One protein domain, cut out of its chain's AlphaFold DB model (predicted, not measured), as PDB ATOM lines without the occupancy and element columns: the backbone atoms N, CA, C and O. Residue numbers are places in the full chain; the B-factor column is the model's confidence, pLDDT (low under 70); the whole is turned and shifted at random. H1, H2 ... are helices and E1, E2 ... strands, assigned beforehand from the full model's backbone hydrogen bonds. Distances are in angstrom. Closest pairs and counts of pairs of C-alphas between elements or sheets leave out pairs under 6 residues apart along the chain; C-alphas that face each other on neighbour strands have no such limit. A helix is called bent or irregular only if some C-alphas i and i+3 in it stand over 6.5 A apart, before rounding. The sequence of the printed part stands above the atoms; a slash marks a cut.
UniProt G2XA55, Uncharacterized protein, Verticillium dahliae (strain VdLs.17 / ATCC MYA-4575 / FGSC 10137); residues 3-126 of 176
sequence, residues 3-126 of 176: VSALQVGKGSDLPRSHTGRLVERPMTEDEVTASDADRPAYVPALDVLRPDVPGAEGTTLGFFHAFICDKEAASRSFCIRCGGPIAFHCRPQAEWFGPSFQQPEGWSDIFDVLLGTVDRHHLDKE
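AT A GLANCE: This is residues 3 to 126 of the 176 residues of an uncharacterized protein of Verticillium dahliae (strain VdLs.17 / ATCC MYA-4575 / FGSC 10137) (UniProt G2XA55). With little regular structure, this is a small, strongly twisted sheet amid long loops, its antiparallel strands in the order E1 E2 E3 E4, with short helices H1, H2 and H3 off it. The printed part has 124 residues, 38 in named elements, mixed, in chain order H1 E1 E2 E3 H2 E4 H3. It is only just loose, close to compact: radius of gyration of the C-alphas 16.8 A, spans 51 by 41 by 25 A.

HOW THE PARTS SIT: Start at H1, residues 29 to 38, not on the sheet; it is only just irregular, C-alphas 35 and 38 being 6.9 A apart, with 5 of 6 O i to N i+4 pairs within hydrogen-bond range. E1, residues 61 to 64, E2, 74 to 79, and E3, 85 to 90, form a meander, antiparallel neighbours in two hairpins; within range find N 62 and O 78, 2.8 A, and N 77 and O 87, 2.8 A. H2, residues 94 to 97, and H3, 120 to 123, too short for such helix pairs, are not on the sheet. E4, residues 110 to 113, is E3's antiparallel neighbour: N 88 and O 112, 2.8 A.

IN THESE COORDINATES: Find C-alpha 29 at (-24.819, -119.373, 1.944); H1 runs 15.7 A, E2 17.3 A, E3 15.1 A. H3 ends at C-alpha 123, (-33.914, -120.028, -9.102).

THE WHOLE: The farthest C-alphas, Asp 13 and Ser 100, are 52.2 A apart. The printed part has no cut; links H1 to E1 and H2 to E4 are long. Residues 21 to 26 stand free. The model's pLDDT is under 70 at residues 9 to 23 and 67 to 68.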
ATOM      1  N   VAL A   3     -19.206-123.785 -16.476       80.69
ATOM      2  CA  VAL A   3     -19.422-124.890 -15.535       80.69
ATOM      3  C   VAL A   3     -18.080-125.270 -14.917       80.69
ATOM      4  O   VAL A   3     -17.032-125.085 -15.526       80.69
ATOM      5  N   SER A   4     -18.104-125.798 -13.699       77.44
ATOM      6  CA  SER A   4     -16.947-126.448 -13.089       77.44
ATOM      7  C   SER A   4     -17.333-127.864 -12.688       77.44
ATOM      8  O   SER A   4     -18.418-128.077 -12.140       77.44
ATOM      9  N   ALA A   5     -16.463-128.826 -12.991       80.75
ATOM     10  CA  ALA A   5     -16.665-130.238 -12.705       80.75
ATOM     11  C   ALA A   5     -15.530-130.768 -11.826       80.75
ATOM     12  O   ALA A   5     -14.347-130.548 -12.096       80.75
ATOM     13  N   LEU A   6     -15.899-131.485 -10.765       79.25
ATOM     14  CA  LEU A   6     -14.933-132.076  -9.848       79.25
ATOM     15  C   LEU A   6     -14.162-133.196 -10.540       79.25
ATOM     16  O   LEU A   6     -14.743-134.072 -11.181       79.25
ATOM     17  N   GLN A   7     -12.849-133.188 -10.347       77.75
ATOM     18  CA  GLN A   7     -11.973-134.248 -10.821       77.75
ATOM     19  C   GLN A   7     -12.143-135.507  -9.953       77.75
ATOM     20  O   GLN A   7     -12.317-135.452  -8.729       77.75
ATOM     21  N   VAL A   8     -12.075-136.670 -10.586       70.12
ATOM     22  CA  VAL A   8     -11.814-137.955  -9.946       70.12
ATOM     23  C   VAL A   8     -10.331-137.919  -9.585       70.12
ATOM     24  O   VAL A   8      -9.479-137.914 -10.467       70.12
ATOM     25  N   GLY A   9     -10.009-137.771  -8.296       61.44
ATOM     26  CA  GLY A   9      -8.623-137.633  -7.839       61.44
ATOM     27  C   GLY A   9      -7.699-138.721  -8.409       61.44
ATOM     28  O   GLY A   9      -8.133-139.841  -8.679       61.44
ATOM     29  N   LYS A  10      -6.411-138.403  -8.600       49.34
ATOM     30  CA  LYS A  10      -5.411-139.381  -9.058       49.34
ATOM     31  C   LYS A  10      -5.175-140.430  -7.970       49.34
ATOM     32  O   LYS A  10      -4.429-140.185  -7.029       49.34
ATOM     33  N   GLY A  11      -5.800-141.590  -8.122       48.53
ATOM     34  CA  GLY A  11      -5.605-142.746  -7.254       48.53
ATOM     35  C   GLY A  11      -6.903-143.517  -7.067       48.53
ATOM     36  O   GLY A  11      -7.956-142.932  -6.830       48.53
ATOM     37  N   SER A  12      -6.819-144.843  -7.125       47.28
ATOM     38  CA  SER A  12      -7.895-145.785  -6.781       47.28
ATOM     39  C   SER A  12      -8.392-145.681  -5.331       47.28
ATOM     40  O   SER A  12      -9.246-146.464  -4.926       47.28
ATOM     41  N   ASP A  13      -7.879-144.724  -4.560       45.16
ATOM     42  CA  ASP A  13      -8.110-144.553  -3.130       45.16
ATOM     43  C   ASP A  13      -9.114-143.433  -2.844       45.16
ATOM     44  O   ASP A  13      -9.042-142.762  -1.817       45.16
ATOM     45  N   LEU A  14     -10.088-143.221  -3.731       45.88
ATOM     46  CA  LEU A  14     -11.327-142.606  -3.274       45.88
ATOM     47  C   LEU A  14     -12.004-143.640  -2.365       45.88
ATOM     48  O   LEU A  14     -12.344-144.725  -2.853       45.88
ATOM     49  N   PRO A  15     -12.235-143.351  -1.067       42.94
ATOM     50  CA  PRO A  15     -13.175-144.142  -0.293       42.94
ATOM     51  C   PRO A  15     -14.439-144.268  -1.138       42.94
ATOM     52  O   PRO A  15     -14.931-143.267  -1.668       42.94
ATOM     53  N   ARG A  16     -14.946-145.496  -1.289       46.00
ATOM     54  CA  ARG A  16     -16.120-145.877  -2.098       46.00
ATOM     55  C   ARG A  16     -17.422-145.111  -1.766       46.00
ATOM     56  O   ARG A  16     -18.485-145.474  -2.249       46.00
ATOM     57  N   SER A  17     -17.365-144.058  -0.958       41.78
ATOM     58  CA  SER A  17     -18.485-143.275  -0.461       41.78
ATOM     59  C   SER A  17     -18.094-141.813  -0.207       41.78
ATOM     60  O   SER A  17     -18.329-141.281   0.873       41.78
ATOM     61  N   HIS A  18     -17.530-141.112  -1.189       44.81
ATOM     62  CA  HIS A  18     -17.806-139.674  -1.291       44.81
ATOM     63  C   HIS A  18     -19.080-139.475  -2.114       44.81
ATOM     64  O   HIS A  18     -19.076-138.846  -3.173       44.81
ATOM     65  N   THR A  19     -20.198-140.007  -1.604       43.12
ATOM     66  CA  THR A  19     -21.479-139.322  -1.796       43.12
ATOM     67  C   THR A  19     -21.232-137.868  -1.393       43.12
ATOM     68  O   THR A  19     -20.466-137.636  -0.452       43.12
ATOM     69  N   GLY A  20     -21.779-136.882  -2.113       51.16
ATOM     70  CA  GLY A  20     -21.676-135.478  -1.691       51.16
ATOM     71  C   GLY A  20     -21.900-135.368  -0.180       51.16
ATOM     72  O   GLY A  20     -22.656-136.180   0.356       51.16
ATOM     73  N   ARG A  21     -21.162-134.477   0.507       54.91
ATOM     74  CA  ARG A  21     -21.188-134.351   1.977       54.91
ATOM     75  C   ARG A  21     -22.628-134.528   2.461       54.91
ATOM     76  O   ARG A  21     -23.460-133.662   2.205       54.91
ATOM     77  N   LEU A  22     -22.925-135.670   3.085       54.09
ATOM     78  CA  LEU A  22     -24.211-135.876   3.732       54.09
ATOM     79  C   LEU A  22     -24.194-134.930   4.918       54.09
ATOM     80  O   LEU A  22     -23.536-135.186   5.923       54.09
ATOM     81  N   VAL A  23     -24.808-133.772   4.728       59.88
ATOM     82  CA  VAL A  23     -24.908-132.763   5.764       59.88
ATOM     83  C   VAL A  23     -26.127-133.061   6.616       59.88
ATOM     84  O   VAL A  23     -27.212-133.319   6.103       59.88
ATOM     85  N   GLU A  24     -25.947-133.030   7.933       71.56
ATOM     86  CA  GLU A  24     -27.033-133.247   8.900       71.56
ATOM     87  C   GLU A  24     -28.070-132.113   8.876       71.56
ATOM     88  O   GLU A  24     -29.194-132.273   9.346       71.56
ATOM     89  N   ARG A  25     -27.696-130.962   8.304       82.12
ATOM     90  CA  ARG A  25     -28.564-129.812   8.060       82.12
ATOM     91  C   ARG A  25     -28.224-129.150   6.723       82.12
ATOM     92  O   ARG A  25     -27.078-129.257   6.287       82.12
ATOM     93  N   PRO A  26     -29.153-128.399   6.112       76.88
ATOM     94  CA  PRO A  26     -28.811-127.495   5.021       76.88
ATOM     95  C   PRO A  26     -27.641-126.572   5.408       76.88
ATOM     96  O   PRO A  26     -27.577-126.069   6.538       76.88
ATOM     97  N   MET A  27     -26.701-126.385   4.481       76.19
ATOM     98  CA  MET A  27     -25.621-125.409   4.635       76.19
ATOM     99  C   MET A  27     -26.179-123.986   4.494       76.19
ATOM    100  O   MET A  27     -27.170-123.762   3.798       76.19
ATOM    101  N   THR A  28     -25.549-123.029   5.165       83.75
ATOM    102  CA  THR A  28     -25.772-121.590   4.960       83.75
ATOM    103  C   THR A  28     -25.065-121.106   3.688       83.75
ATOM    104  O   THR A  28     -24.159-121.775   3.195       83.75
ATOM    105  N   GLU A  29     -25.443-119.940   3.156       78.12
ATOM    106  CA  GLU A  29     -24.819-119.373   1.944       78.12
ATOM    107  C   GLU A  29     -23.304-119.152   2.104       78.12
ATOM    108  O   GLU A  29     -22.532-119.466   1.195       78.12
ATOM    109  N   ASP A  30     -22.864-118.694   3.280       82.88
ATOM    110  CA  ASP A  30     -21.442-118.520   3.599       82.88
ATOM    111  C   ASP A  30     -20.692-119.862   3.602       82.88
ATOM    112  O   ASP A  30     -19.572-119.958   3.102       82.88
ATOM    113  N   GLU A  31     -21.317-120.924   4.124       80.06
ATOM    114  CA  GLU A  31     -20.743-122.277   4.138       80.06
ATOM    115  C   GLU A  31     -20.635-122.867   2.728       80.06
ATOM    116  O   GLU A  31     -19.622-123.495   2.410       80.06
ATOM    117  N   VAL A  32     -21.640-122.641   1.873       74.25
ATOM    118  CA  VAL A  32     -21.600-123.046   0.458       74.25
ATOM    119  C   VAL A  32     -20.477-122.303  -0.262       74.25
ATOM    120  O   VAL A  32     -19.609-122.945  -0.855       74.25
ATOM    121  N   THR A  33     -20.422-120.976  -0.124       75.00
ATOM    122  CA  THR A  33     -19.401-120.123  -0.755       75.00
ATOM    123  C   THR A  33     -17.989-120.514  -0.324       75.00
ATOM    124  O   THR A  33     -17.098-120.657  -1.160       75.00
ATOM    125  N   ALA A  34     -17.777-120.749   0.974       78.62
ATOM    126  CA  ALA A  34     -16.494-121.211   1.492       78.62
ATOM    127  C   ALA A  34     -16.131-122.614   0.978       78.62
ATOM    128  O   ALA A  34     -14.960-122.891   0.729       78.62
ATOM    129  N   SER A  35     -17.115-123.502   0.797       70.00
ATOM    130  CA  SER A  35     -16.875-124.845   0.256       70.00
ATOM    131  C   SER A  35     -16.506-124.850  -1.230       70.00
ATOM    132  O   SER A  35     -15.775-125.737  -1.670       70.00
ATOM    133  N   ASP A  36     -16.961-123.846  -1.980       71.69
ATOM    134  CA  ASP A  36     -16.625-123.658  -3.391       71.69
ATOM    135  C   ASP A  36     -15.268-122.952  -3.594       71.69
ATOM    136  O   ASP A  36     -14.811-122.843  -4.731       71.69
ATOM    137  N   ALA A  37     -14.579-122.518  -2.529       75.94
ATOM    138  CA  ALA A  37     -13.293-121.817  -2.634       75.94
ATOM    139  C   ALA A  37     -12.193-122.647  -3.327       75.94
ATOM    140  O   ALA A  37     -11.365-122.091  -4.046       75.94
ATOM    141  N   ASP A  38     -12.221-123.974  -3.158       73.19
ATOM    142  CA  ASP A  38     -11.261-124.915  -3.759       73.19
ATOM    143  C   ASP A  38     -11.781-125.553  -5.060       73.19
ATOM    144  O   ASP A  38     -11.222-126.535  -5.567       73.19
ATOM    145  N   ARG A  39     -12.894-125.046  -5.598       72.75
ATOM    146  CA  ARG A  39     -13.507-125.594  -6.805       72.75
ATOM    147  C   ARG A  39     -12.558-125.410  -8.005       72.75
ATOM    148  O   ARG A  39     -11.925-124.360  -8.137       72.75
ATOM    149  N   PRO A  40     -12.469-126.391  -8.925       76.06
ATOM    150  CA  PRO A  40     -11.751-126.200 -10.181       76.06
ATOM    151  C   PRO A  40     -12.270-124.971 -10.932       76.06
ATOM    152  O   PRO A  40     -13.444-124.612 -10.804       76.06
ATOM    153  N   ALA A  41     -11.417-124.354 -11.751       80.88
ATOM    154  CA  ALA A  41     -11.801-123.185 -12.532       80.88
ATOM    155  C   ALA A  41     -13.080-123.440 -13.346       80.88
ATOM    156  O   ALA A  41     -13.269-124.512 -13.924       80.88
ATOM    157  N   TYR A  42     -13.953-122.435 -13.395       84.25
ATOM    158  CA  TYR A  42     -15.086-122.446 -14.309       84.25
ATOM    159  C   TYR A  42     -14.570-122.374 -15.745       84.25
ATOM    160  O   TYR A  42     -13.770-121.504 -16.088       84.25
ATOM    161  N   VAL A  43     -15.056-123.277 -16.584       85.88
ATOM    162  CA  VAL A  43     -14.724-123.367 -18.007       85.88
ATOM    163  C   VAL A  43     -16.009-123.300 -18.835       85.88
ATOM    164  O   VAL A  43     -17.098-123.485 -18.283       85.88
ATOM    165  N   PRO A  44     -15.947-122.995 -20.140       89.75
ATOM    166  CA  PRO A  44     -17.130-123.015 -20.993       89.75
ATOM    167  C   PRO A  44     -17.879-124.352 -20.907       89.75
ATOM    168  O   PRO A  44     -17.269-125.418 -20.907       89.75
ATOM    169  N   ALA A  45     -19.214-124.309 -20.857       88.88
ATOM    170  CA  ALA A  45     -20.037-125.520 -20.760       88.88
ATOM    171  C   ALA A  45     -19.752-126.524 -21.896       88.88
ATOM    172  O   ALA A  45     -19.732-127.729 -21.669       88.88
ATOM    173  N   LEU A  46     -19.446-126.023 -23.097       88.88
ATOM    174  CA  LEU A  46     -19.075-126.816 -24.277       88.88
ATOM    175  C   LEU A  46     -17.805-127.648 -24.100       88.88
ATOM    176  O   LEU A  46     -17.635-128.658 -24.788       88.88
ATOM    177  N   ASP A  47     -16.931-127.226 -23.195       89.31
ATOM    178  CA  ASP A  47     -15.643-127.868 -22.961       89.31
ATOM    179  C   ASP A  47     -15.742-128.970 -21.899       89.31
ATOM    180  O   ASP A  47     -14.752-129.653 -21.655       89.31
ATOM    181  N   VAL A  48     -16.919-129.169 -21.285       88.25
ATOM    182  CA  VAL A  48     -17.130-130.141 -20.194       88.25
ATOM    183  C   VAL A  48     -18.394-130.974 -20.363       88.25
ATOM    184  O   VAL A  48     -18.366-132.169 -20.115       88.25
ATOM    185  N   LEU A  49     -19.516-130.380 -20.767       89.31
ATOM    186  CA  LEU A  49     -20.818-131.055 -20.826       89.31
ATOM    187  C   LEU A  49     -21.040-131.851 -22.123       89.31
ATOM    188  O   LEU A  49     -22.180-132.150 -22.470       89.31
ATOM    189  N   ARG A  50     -19.967-132.207 -22.836       88.94
ATOM    190  CA  ARG A  50     -20.024-133.048 -24.037       88.94
ATOM    191  C   ARG A  50     -19.211-134.329 -23.839       88.94
ATOM    192  O   ARG A  50     -18.212-134.299 -23.122       88.94
ATOM    193  N   PRO A  51     -19.592-135.443 -24.479       87.19
ATOM    194  CA  PRO A  51     -18.737-136.617 -24.543       87.19
ATOM    195  C   PRO A  51     -17.414-136.281 -25.247       87.19
ATOM    196  O   PRO A  51     -17.373-135.421 -26.124       87.19
ATOM    197  N   ASP A  52     -16.341-136.974 -24.867       86.12
ATOM    198  CA  ASP A  52     -15.033-136.964 -25.541       86.12
ATOM    199  C   ASP A  52     -14.304-135.599 -25.631       86.12
ATOM    200  O   ASP A  52     -13.279-135.489 -26.307       86.12
ATOM    201  N   VAL A  53     -14.769-134.554 -24.933       87.69
ATOM    202  CA  VAL A  53     -14.039-133.275 -24.833       87.69
ATOM    203  C   VAL A  53     -13.021-133.297 -23.685       87.69
ATOM    204  O   VAL A  53     -13.311-133.861 -22.625       87.69
ATOM    205  N   PRO A  54     -11.851-132.639 -23.823       85.56
ATOM    206  CA  PRO A  54     -10.794-132.699 -22.809       85.56
ATOM    207  C   PRO A  54     -11.221-132.269 -21.400       85.56
ATOM    208  O   PRO A  54     -10.746-132.835 -20.421       85.56
ATOM    209  N   GLY A  55     -12.121-131.290 -21.265       83.38
ATOM    210  CA  GLY A  55     -12.569-130.829 -19.947       83.38
ATOM    211  C   GLY A  55     -13.556-131.772 -19.252       83.38
ATOM    212  O   GLY A  55     -13.807-131.595 -18.061       83.38
ATOM    213  N   ALA A  56     -14.090-132.779 -19.950       85.25
ATOM    214  CA  ALA A  56     -14.904-133.836 -19.353       85.25
ATOM    215  C   ALA A  56     -14.053-134.995 -18.803       85.25
ATOM    216  O   ALA A  56     -14.497-135.729 -17.913       85.25
ATOM    217  N   GLU A  57     -12.831-135.165 -19.315       84.69
ATOM    218  CA  GLU A  57     -11.942-136.262 -18.942       84.69
ATOM    219  C   GLU A  57     -11.542-136.181 -17.465       84.69
ATOM    220  O   GLU A  57     -11.261-135.114 -16.919       84.69
ATOM    221  N   GLY A  58     -11.543-137.335 -16.795       80.62
ATOM    222  CA  GLY A  58     -11.157-137.421 -15.389       80.62
ATOM    223  C   GLY A  58     -12.109-136.695 -14.439       80.62
ATOM    224  O   GLY A  58     -11.763-136.531 -13.276       80.62
ATOM    225  N   THR A  59     -13.300-136.278 -14.880       85.81
ATOM    226  CA  THR A  59     -14.311-135.650 -14.020       85.81
ATOM    227  C   THR A  59     -15.304-136.664 -13.453       85.81
ATOM    228  O   THR A  59     -15.376-137.819 -13.870       85.81
ATOM    229  N   THR A  60     -16.113-136.235 -12.486       86.38
ATOM    230  CA  THR A  60     -17.251-137.020 -11.986       86.38
ATOM    231  C   THR A  60     -18.465-137.003 -12.922       86.38
ATOM    232  O   THR A  60     -19.540-137.447 -12.514       86.38
ATOM    233  N   LEU A  61     -18.333-136.456 -14.130       87.88
ATOM    234  CA  LEU A  61     -19.397-136.410 -15.119       87.88
ATOM    235  C   LEU A  61     -19.364-137.683 -15.971       87.88
ATOM    236  O   LEU A  61     -18.333-138.059 -16.519       87.88
ATOM    237  N   GLY A  62     -20.503-138.357 -16.054       90.12
ATOM    238  CA  GLY A  62     -20.733-139.483 -16.945       90.12
ATOM    239  C   GLY A  62     -21.718-139.091 -18.032       90.12
ATOM    240  O   GLY A  62     -22.535-138.189 -17.841       90.12
ATOM    241  N   PHE A  63     -21.666-139.809 -19.150       92.62
ATOM    242  CA  PHE A  63     -22.563-139.607 -20.279       92.62
ATOM    243  C   PHE A  63     -23.276-140.903 -20.624       92.62
ATOM    244  O   PHE A  63     -22.686-141.984 -20.564       92.62
ATOM    245  N   PHE A  64     -24.543-140.797 -20.997       90.19
ATOM    246  CA  PHE A  64     -25.276-141.901 -21.595       90.19
ATOM    247  C   PHE A  64     -26.080-141.424 -22.799       90.19
ATOM    248  O   PHE A  64     -26.499-140.268 -22.891       90.19
ATOM    249  N   HIS A  65     -26.303-142.359 -23.713       88.75
ATOM    250  CA  HIS A  65     -27.058-142.147 -24.935       88.75
ATOM    251  C   HIS A  65     -28.286-143.061 -24.891       88.75
ATOM    252  O   HIS A  65     -28.156-144.282 -24.813       88.75
ATOM    253  N   ALA A  66     -29.474-142.460 -24.850       77.75
ATOM    254  CA  ALA A  66     -30.761-143.147 -24.946       77.75
ATOM    255  C   ALA A  66     -31.360-142.976 -26.358       77.75
ATOM    256  O   ALA A  66     -30.664-142.576 -27.285       77.75
ATOM    257  N   PHE A  67     -32.649-143.273 -26.541       66.75
ATOM    258  CA  PHE A  67     -33.345-143.053 -27.816       66.75
ATOM    259  C   PHE A  67     -33.162-141.596 -28.299       66.75
ATOM    260  O   PHE A  67     -33.318-140.671 -27.502       66.75
ATOM    261  N   ILE A  68     -32.790-141.418 -29.576       68.38
ATOM    262  CA  ILE A  68     -32.446-140.138 -30.248       68.38
ATOM    263  C   ILE A  68     -31.096-139.529 -29.808       68.38
ATOM    264  O   ILE A  68     -30.587-138.622 -30.453       68.38
ATOM    265  N   CYS A  69     -30.455-140.045 -28.757       77.56
ATOM    266  CA  CYS A  69     -29.129-139.583 -28.356       77.56
ATOM    267  C   CYS A  69     -28.043-140.294 -29.172       77.56
ATOM    268  O   CYS A  69     -27.942-141.523 -29.142       77.56
ATOM    269  N   ASP A  70     -27.176-139.522 -29.811       79.81
ATOM    270  CA  ASP A  70     -25.892-139.984 -30.321       79.81
ATOM    271  C   ASP A  70     -24.783-139.064 -29.807       79.81
ATOM    272  O   ASP A  70     -24.996-137.879 -29.569       79.81
ATOM    273  N   LYS A  71     -23.579-139.604 -29.632       76.38
ATOM    274  CA  LYS A  71     -22.480-138.876 -28.985       76.38
ATOM    275  C   LYS A  71     -22.109-137.548 -29.658       76.38
ATOM    276  O   LYS A  71     -21.518-136.696 -29.003       76.38
ATOM    277  N   GLU A  72     -22.433-137.379 -30.940       80.62
ATOM    278  CA  GLU A  72     -22.118-136.179 -31.707       80.62
ATOM    279  C   GLU A  72     -23.246-135.145 -31.666       80.62
ATOM    280  O   GLU A  72     -22.962-133.945 -31.646       80.62
ATOM    281  N   ALA A  73     -24.511-135.564 -31.666       83.56
ATOM    282  CA  ALA A  73     -25.630-134.634 -31.780       83.56
ATOM    283  C   ALA A  73     -26.523-134.551 -30.535       83.56
ATOM    284  O   ALA A  73     -27.175-133.525 -30.362       83.56
ATOM    285  N   ALA A  74     -26.533-135.539 -29.636       88.75
ATOM    286  CA  ALA A  74     -27.279-135.446 -28.383       88.75
ATOM    287  C   ALA A  74     -26.777-136.393 -27.280       88.75
ATOM    288  O   ALA A  74     -26.687-137.606 -27.458       88.75
ATOM    289  N   SER A  75     -26.541-135.868 -26.077       91.31
ATOM    290  CA  SER A  75     -26.076-136.668 -24.939       91.31
ATOM    291  C   SER A  75     -26.735-136.262 -23.627       91.31
ATOM    292  O   SER A  75     -27.151-135.121 -23.433       91.31
ATOM    293  N   ARG A  76     -26.845-137.209 -22.692       91.88
ATOM    294  CA  ARG A  76     -27.321-136.943 -21.331       91.88
ATOM    295  C   ARG A  76     -26.165-137.088 -20.363       91.88
ATOM    296  O   ARG A  76     -25.483-138.110 -20.364       91.88
ATOM    297  N   SER A  77     -25.980-136.079 -19.523       91.88
ATOM    298  CA  SER A  77     -24.925-136.030 -18.520       91.88
ATOM    299  C   SER A  77     -25.471-136.287 -17.115       91.88
ATOM    300  O   SER A  77     -26.578-135.865 -16.762       91.88
ATOM    301  N   PHE A  78     -24.699-137.002 -16.303       91.38
ATOM    302  CA  PHE A  78     -25.057-137.353 -14.929       91.38
ATOM    303  C   PHE A  78     -23.816-137.418 -14.037       91.38
ATOM    304  O   PHE A  78     -22.694-137.572 -14.513       91.38
ATOM    305  N   CYS A  79     -23.999-137.328 -12.725       88.06
ATOM    306  CA  CYS A  79     -22.909-137.527 -11.775       88.06
ATOM    307  C   CYS A  79     -22.644-139.024 -11.566       88.06
ATOM    308  O   CYS A  79     -23.496-139.732 -11.026       88.06
ATOM    309  N   ILE A  80     -21.442-139.511 -11.889       84.69
ATOM    310  CA  ILE A  80     -21.083-140.936 -11.730       84.69
ATOM    311  C   ILE A  80     -21.078-141.407 -10.269       84.69
ATOM    312  O   ILE A  80     -21.083-142.606 -10.011       84.69
ATOM    313  N   ARG A  81     -21.046-140.477  -9.303       79.44
ATOM    314  CA  ARG A  81     -21.021-140.807  -7.870       79.44
ATOM    315  C   ARG A  81     -22.409-141.068  -7.292       79.44
ATOM    316  O   ARG A  81     -22.549-141.960  -6.465       79.44
ATOM    317  N   CYS A  82     -23.411-140.276  -7.674       79.56
ATOM    318  CA  CYS A  82     -24.764-140.366  -7.106       79.56
ATOM    319  C   CYS A  82     -25.847-140.751  -8.122       79.56
ATOM    320  O   CYS A  82     -26.988-140.958  -7.727       79.56
ATOM    321  N   GLY A  83     -25.519-140.822  -9.413       85.56
ATOM    322  CA  GLY A  83     -26.481-141.090 -10.484       85.56
ATOM    323  C   GLY A  83     -27.394-139.906 -10.824       85.56
ATOM    324  O   GLY A  83     -28.257-140.043 -11.685       85.56
ATOM    325  N   GLY A  84     -27.219-138.753 -10.170       87.50
ATOM    326  CA  GLY A  84     -28.050-137.572 -10.384       87.50
ATOM    327  C   GLY A  84     -27.913-137.026 -11.812       87.50
ATOM    328  O   GLY A  84     -26.780-136.753 -12.225       87.50
ATOM    329  N   PRO A  85     -29.014-136.860 -12.566       90.38
ATOM    330  CA  PRO A  85     -28.982-136.246 -13.890       90.38
ATOM    331  C   PRO A  85     -28.663-134.747 -13.790       90.38
ATOM    332  O   PRO A  85     -29.171-134.072 -12.898       90.38
ATOM    333  N   ILE A  86     -27.819-134.238 -14.693       90.50
ATOM    334  CA  ILE A  86     -27.305-132.857 -14.653       90.50
ATOM    335  C   ILE A  86     -27.838-132.034 -15.824       90.50
ATOM    336  O   ILE A  86     -28.502-131.019 -15.617       90.50
ATOM    337  N   ALA A  87     -27.569-132.473 -17.052       92.06
ATOM    338  CA  ALA A  87     -27.997-131.760 -18.247       92.06
ATOM    339  C   ALA A  87     -28.209-132.697 -19.438       92.06
ATOM    340  O   ALA A  87     -27.558-133.742 -19.541       92.06
ATOM    341  N   PHE A  88     -29.075-132.289 -20.358       90.69
ATOM    342  CA  PHE A  88     -29.156-132.825 -21.711       90.69
ATOM    343  C   PHE A  88     -28.485-131.843 -22.673       90.69
ATOM    344  O   PHE A  88     -28.784-130.657 -22.659       90.69
ATOM    345  N   HIS A  89     -27.544-132.329 -23.470       90.69
ATOM    346  CA  HIS A  89     -26.903-131.587 -24.549       90.69
ATOM    347  C   HIS A  89     -27.528-132.011 -25.870       90.69
ATOM    348  O   HIS A  89     -27.681-133.212 -26.102       90.69
ATOM    349  N   CYS A  90     -27.826-131.056 -26.746       88.56
ATOM    350  CA  CYS A  90     -28.163-131.349 -28.131       88.56
ATOM    351  C   CYS A  90     -27.574-130.320 -29.097       88.56
ATOM    352  O   CYS A  90     -27.381-129.150 -28.766       88.56
ATOM    353  N   ARG A  91     -27.292-130.765 -30.318       87.88
ATOM    354  CA  ARG A  91     -27.053-129.916 -31.482       87.88
ATOM    355  C   ARG A  91     -28.326-129.961 -32.318       87.88
ATOM    356  O   ARG A  91     -28.616-131.021 -32.872       87.88
ATOM    357  N   PRO A  92     -29.115-128.875 -32.363       82.50
ATOM    358  CA  PRO A  92     -30.427-128.913 -32.989       82.50
ATOM    359  C   PRO A  92     -30.349-129.336 -34.452       82.50
ATOM    360  O   PRO A  92     -29.588-128.760 -35.227       82.50
ATOM    361  N   GLN A  93     -31.162-130.321 -34.826       79.75
ATOM    362  CA  GLN A  93     -31.362-130.725 -36.213       79.75
ATOM    363  C   GLN A  93     -32.792-130.381 -36.615       79.75
ATOM    364  O   GLN A  93     -33.730-130.642 -35.859       79.75
ATOM    365  N   ALA A  94     -32.976-129.819 -37.810       78.19
ATOM    366  CA  ALA A  94     -34.300-129.413 -38.290       78.19
ATOM    367  C   ALA A  94     -35.302-130.583 -38.305       78.19
ATOM    368  O   ALA A  94     -36.476-130.405 -37.991       78.19
ATOM    369  N   GLU A  95     -34.835-131.802 -38.585       77.94
ATOM    370  CA  GLU A  95     -35.658-133.015 -38.543       77.94
ATOM    371  C   GLU A  95     -36.209-133.376 -37.152       77.94
ATOM    372  O   GLU A  95     -37.202-134.094 -37.074       77.94
ATOM    373  N   TRP A  96     -35.597-132.895 -36.064       77.19
ATOM    374  CA  TRP A  96     -36.035-133.186 -34.691       77.19
ATOM    375  C   TRP A  96     -37.045-132.170 -34.169       77.19
ATOM    376  O   TRP A  96     -37.912-132.520 -33.374       77.19
ATOM    377  N   PHE A  97     -36.920-130.917 -34.606       75.81
ATOM    378  CA  PHE A  97     -37.736-129.801 -34.126       75.81
ATOM    379  C   PHE A  97     -38.887-129.441 -35.074       75.81
ATOM    380  O   PHE A  97     -39.742-128.636 -34.713       75.81
ATOM    381  N   GLY A  98     -38.937-130.063 -36.256       75.81
ATOM    382  CA  GLY A  98     -40.025-129.914 -37.213       75.81
ATOM    383  C   GLY A  98     -39.792-128.810 -38.252       75.81
ATOM    384  O   GLY A  98     -38.796-128.085 -38.220       75.81
ATOM    385  N   PRO A  99     -40.715-128.672 -39.218       74.69
ATOM    386  CA  PRO A  99     -40.557-127.780 -40.370       74.69
ATOM    387  C   PRO A  99     -40.583-126.284 -40.014       74.69
ATOM    388  O   PRO A  99     -40.209-125.452 -40.839       74.69
ATOM    389  N   SER A 100     -41.054-125.938 -38.817       74.44
ATOM    390  CA  SER A 100     -41.137-124.579 -38.275       74.44
ATOM    391  C   SER A 100     -39.842-124.123 -37.590       74.44
ATOM    392  O   SER A 100     -39.698-122.931 -37.307       74.44
ATOM    393  N   PHE A 101     -38.897-125.041 -37.347       81.50
ATOM    394  CA  PHE A 101     -37.665-124.752 -36.627       81.50
ATOM    395  C   PHE A 101     -36.734-123.827 -37.413       81.50
ATOM    396  O   PHE A 101     -36.379-124.079 -38.567       81.50
ATOM    397  N   GLN A 102     -36.282-122.775 -36.742       82.12
ATOM    398  CA  GLN A 102     -35.280-121.843 -37.229       82.12
ATOM    399  C   GLN A 102     -34.200-121.709 -36.168       82.12
ATOM    400  O   GLN A 102     -34.388-121.019 -35.167       82.12
ATOM    401  N   GLN A 103     -33.060-122.365 -36.392       84.00
ATOM    402  CA  GLN A 103     -31.928-122.288 -35.477       84.00
ATOM    403  C   GLN A 103     -31.459-120.831 -35.348       84.00
ATOM    404  O   GLN A 103     -31.015-120.251 -36.346       84.00
ATOM    405  N   PRO A 104     -31.521-120.230 -34.146       82.50
ATOM    406  CA  PRO A 104     -31.015-118.881 -33.958       82.50
ATOM    407  C   PRO A 104     -29.500-118.813 -34.160       82.50
ATOM    408  O   PRO A 104     -28.769-119.785 -33.949       82.50
ATOM    409  N   GLU A 105     -29.004-117.634 -34.526       83.12
ATOM    410  CA  GLU A 105     -27.565-117.403 -34.619       83.12
ATOM    411  C   GLU A 105     -26.882-117.695 -33.271       83.12
ATOM    412  O   GLU A 105     -27.325-117.248 -32.211       83.12
ATOM    413  N   GLY A 106     -25.802-118.481 -33.303       80.81
ATOM    414  CA  GLY A 106     -25.034-118.855 -32.112       80.81
ATOM    415  C   GLY A 106     -25.604-120.023 -31.295       80.81
ATOM    416  O   GLY A 106     -24.996-120.397 -30.295       80.81
ATOM    417  N   TRP A 107     -26.715-120.637 -31.713       83.06
ATOM    418  CA  TRP A 107     -27.348-121.771 -31.021       83.06
ATOM    419  C   TRP A 107     -26.880-123.132 -31.557       83.06
ATOM    420  O   TRP A 107     -27.684-124.021 -31.831       83.06
ATOM    421  N   SER A 108     -25.570-123.302 -31.764       86.88
ATOM    422  CA  SER A 108     -25.007-124.555 -32.302       86.88
ATOM    423  C   SER A 108     -25.170-125.743 -31.356       86.88
ATOM    424  O   SER A 108     -25.292-126.881 -31.798       86.88
ATOM    425  N   ASP A 109     -25.174-125.463 -30.057       88.56
ATOM    426  CA  ASP A 109     -25.287-126.432 -28.982       88.56
ATOM    427  C   ASP A 109     -26.239-125.849 -27.928       88.56
ATOM    428  O   ASP A 109     -26.062-124.714 -27.473       88.56
ATOM    429  N   ILE A 110     -27.233-126.635 -27.531       87.50
ATOM    430  CA  ILE A 110     -28.192-126.316 -26.475       87.50
ATOM    431  C   ILE A 110     -27.921-127.246 -25.292       87.50
ATOM    432  O   ILE A 110     -27.590-128.422 -25.469       87.50
ATOM    433  N   PHE A 111     -28.041-126.704 -24.081       89.19
ATOM    434  CA  PHE A 111     -27.961-127.465 -22.840       89.19
ATOM    435  C   PHE A 111     -29.226-127.251 -22.014       89.19
ATOM    436  O   PHE A 111     -29.425-126.169 -21.459       89.19
ATOM    437  N   ASP A 112     -30.022-128.302 -21.864       88.19
ATOM    438  CA  ASP A 112     -31.149-128.323 -20.941       88.19
ATOM    439  C   ASP A 112     -30.639-128.751 -19.569       88.19
ATOM    440  O   ASP A 112     -30.263-129.907 -19.352       88.19
ATOM    441  N   VAL A 113     -30.598-127.810 -18.631       88.12
ATOM    442  CA  VAL A 113     -30.111-128.054 -17.271       88.12
ATOM    443  C   VAL A 113     -31.268-128.441 -16.364       88.12
ATOM    444  O   VAL A 113     -32.297-127.766 -16.316       88.12
ATOM    445  N   LEU A 114     -31.096-129.514 -15.592       88.31
ATOM    446  CA  LEU A 114     -32.109-129.936 -14.636       88.31
ATOM    447  C   LEU A 114     -32.106-128.997 -13.427       88.31
ATOM    448  O   LEU A 114     -31.271-129.120 -12.530       88.31
ATOM    449  N   LEU A 115     -33.086-128.093 -13.371       84.00
ATOM    450  CA  LEU A 115     -33.187-127.061 -12.329       84.00
ATOM    451  C   LEU A 115     -33.291-127.619 -10.904       84.00
ATOM    452  O   LEU A 115     -32.881-126.952  -9.965       84.00
ATOM    453  N   GLY A 116     -33.741-128.867 -10.727       83.00
ATOM    454  CA  GLY A 116     -33.719-129.547  -9.424       83.00
ATOM    455  C   GLY A 116     -32.314-129.754  -8.835       83.00
ATOM    456  O   GLY A 116     -32.196-130.163  -7.683       83.00
ATOM    457  N   THR A 117     -31.258-129.485  -9.610       79.62
ATOM    458  CA  THR A 117     -29.850-129.521  -9.176       79.62
ATOM    459  C   THR A 117     -29.256-128.137  -8.904       79.62
ATOM    460  O   THR A 117     -28.076-128.033  -8.574       79.62
ATOM    461  N   VAL A 118     -30.054-127.076  -9.039       81.25
ATOM    462  CA  VAL A 118     -29.653-125.687  -8.809       81.25
ATOM    463  C   VAL A 118     -30.315-125.193  -7.529       81.25
ATOM    464  O   VAL A 118     -31.494-125.452  -7.285       81.25
ATOM    465  N   ASP A 119     -29.566-124.468  -6.700       78.69
ATOM    466  CA  ASP A 119     -30.105-123.979  -5.437       78.69
ATOM    467  C   ASP A 119     -31.262-123.005  -5.658       78.69
ATOM    468  O   ASP A 119     -31.183-122.064  -6.451       78.69
ATOM    469  N   ARG A 120     -32.326-123.189  -4.874       79.62
ATOM    470  CA  ARG A 120     -33.545-122.376  -4.932       79.62
ATOM    471  C   ARG A 120     -33.271-120.873  -4.907       79.62
ATOM    472  O   ARG A 120     -33.918-120.136  -5.629       79.62
ATOM    473  N   HIS A 121     -32.317-120.409  -4.104       77.31
ATOM    474  CA  HIS A 121     -32.017-118.981  -3.995       77.31
ATOM    475  C   HIS A 121     -31.453-118.379  -5.295       77.31
ATOM    476  O   HIS A 121     -31.472-117.161  -5.438       77.31
ATOM    477  N   HIS A 122     -30.936-119.199  -6.220       76.25
ATOM    478  CA  HIS A 122     -30.596-118.796  -7.586       76.25
ATOM    479  C   HIS A 122     -31.806-118.867  -8.521       76.25
ATOM    480  O   HIS A 122     -31.914-118.034  -9.415       76.25
ATOM    481  N   LEU A 123     -32.700-119.838  -8.305       77.06
ATOM    482  CA  LEU A 123     -33.914-120.028  -9.102       77.06
ATOM    483  C   LEU A 123     -34.978-118.953  -8.832       77.06
ATOM    484  O   LEU A 123     -35.647-118.514  -9.758       77.06
ATOM    485  N   ASP A 124     -35.095-118.515  -7.577       76.06
ATOM    486  CA  ASP A 124     -36.048-117.499  -7.115       76.06
ATOM    487  C   ASP A 124     -35.540-116.061  -7.377       76.06
ATOM    488  O   ASP A 124     -36.175-115.092  -6.953       76.06
ATOM    489  N   LYS A 125     -34.382-115.886  -8.041       73.75
ATOM    490  CA  LYS A 125     -33.902-114.551  -8.437       73.75
ATOM    491  C   LYS A 125     -34.673-114.072  -9.660       73.75
ATOM    492  O   LYS A 125     -34.465-114.580 -10.759       73.75
ATOM    493  N   GLU A 126     -35.476-113.028  -9.462       71.00
ATOM    494  CA  GLU A 126     -36.248-112.367 -10.523       71.00
ATOM    495  C   GLU A 126     -37.068-113.377 -11.358       71.00
ATOM    496  O   GLU A 126     -37.359-114.485 -10.915       71.00
TER     497      GLU A 126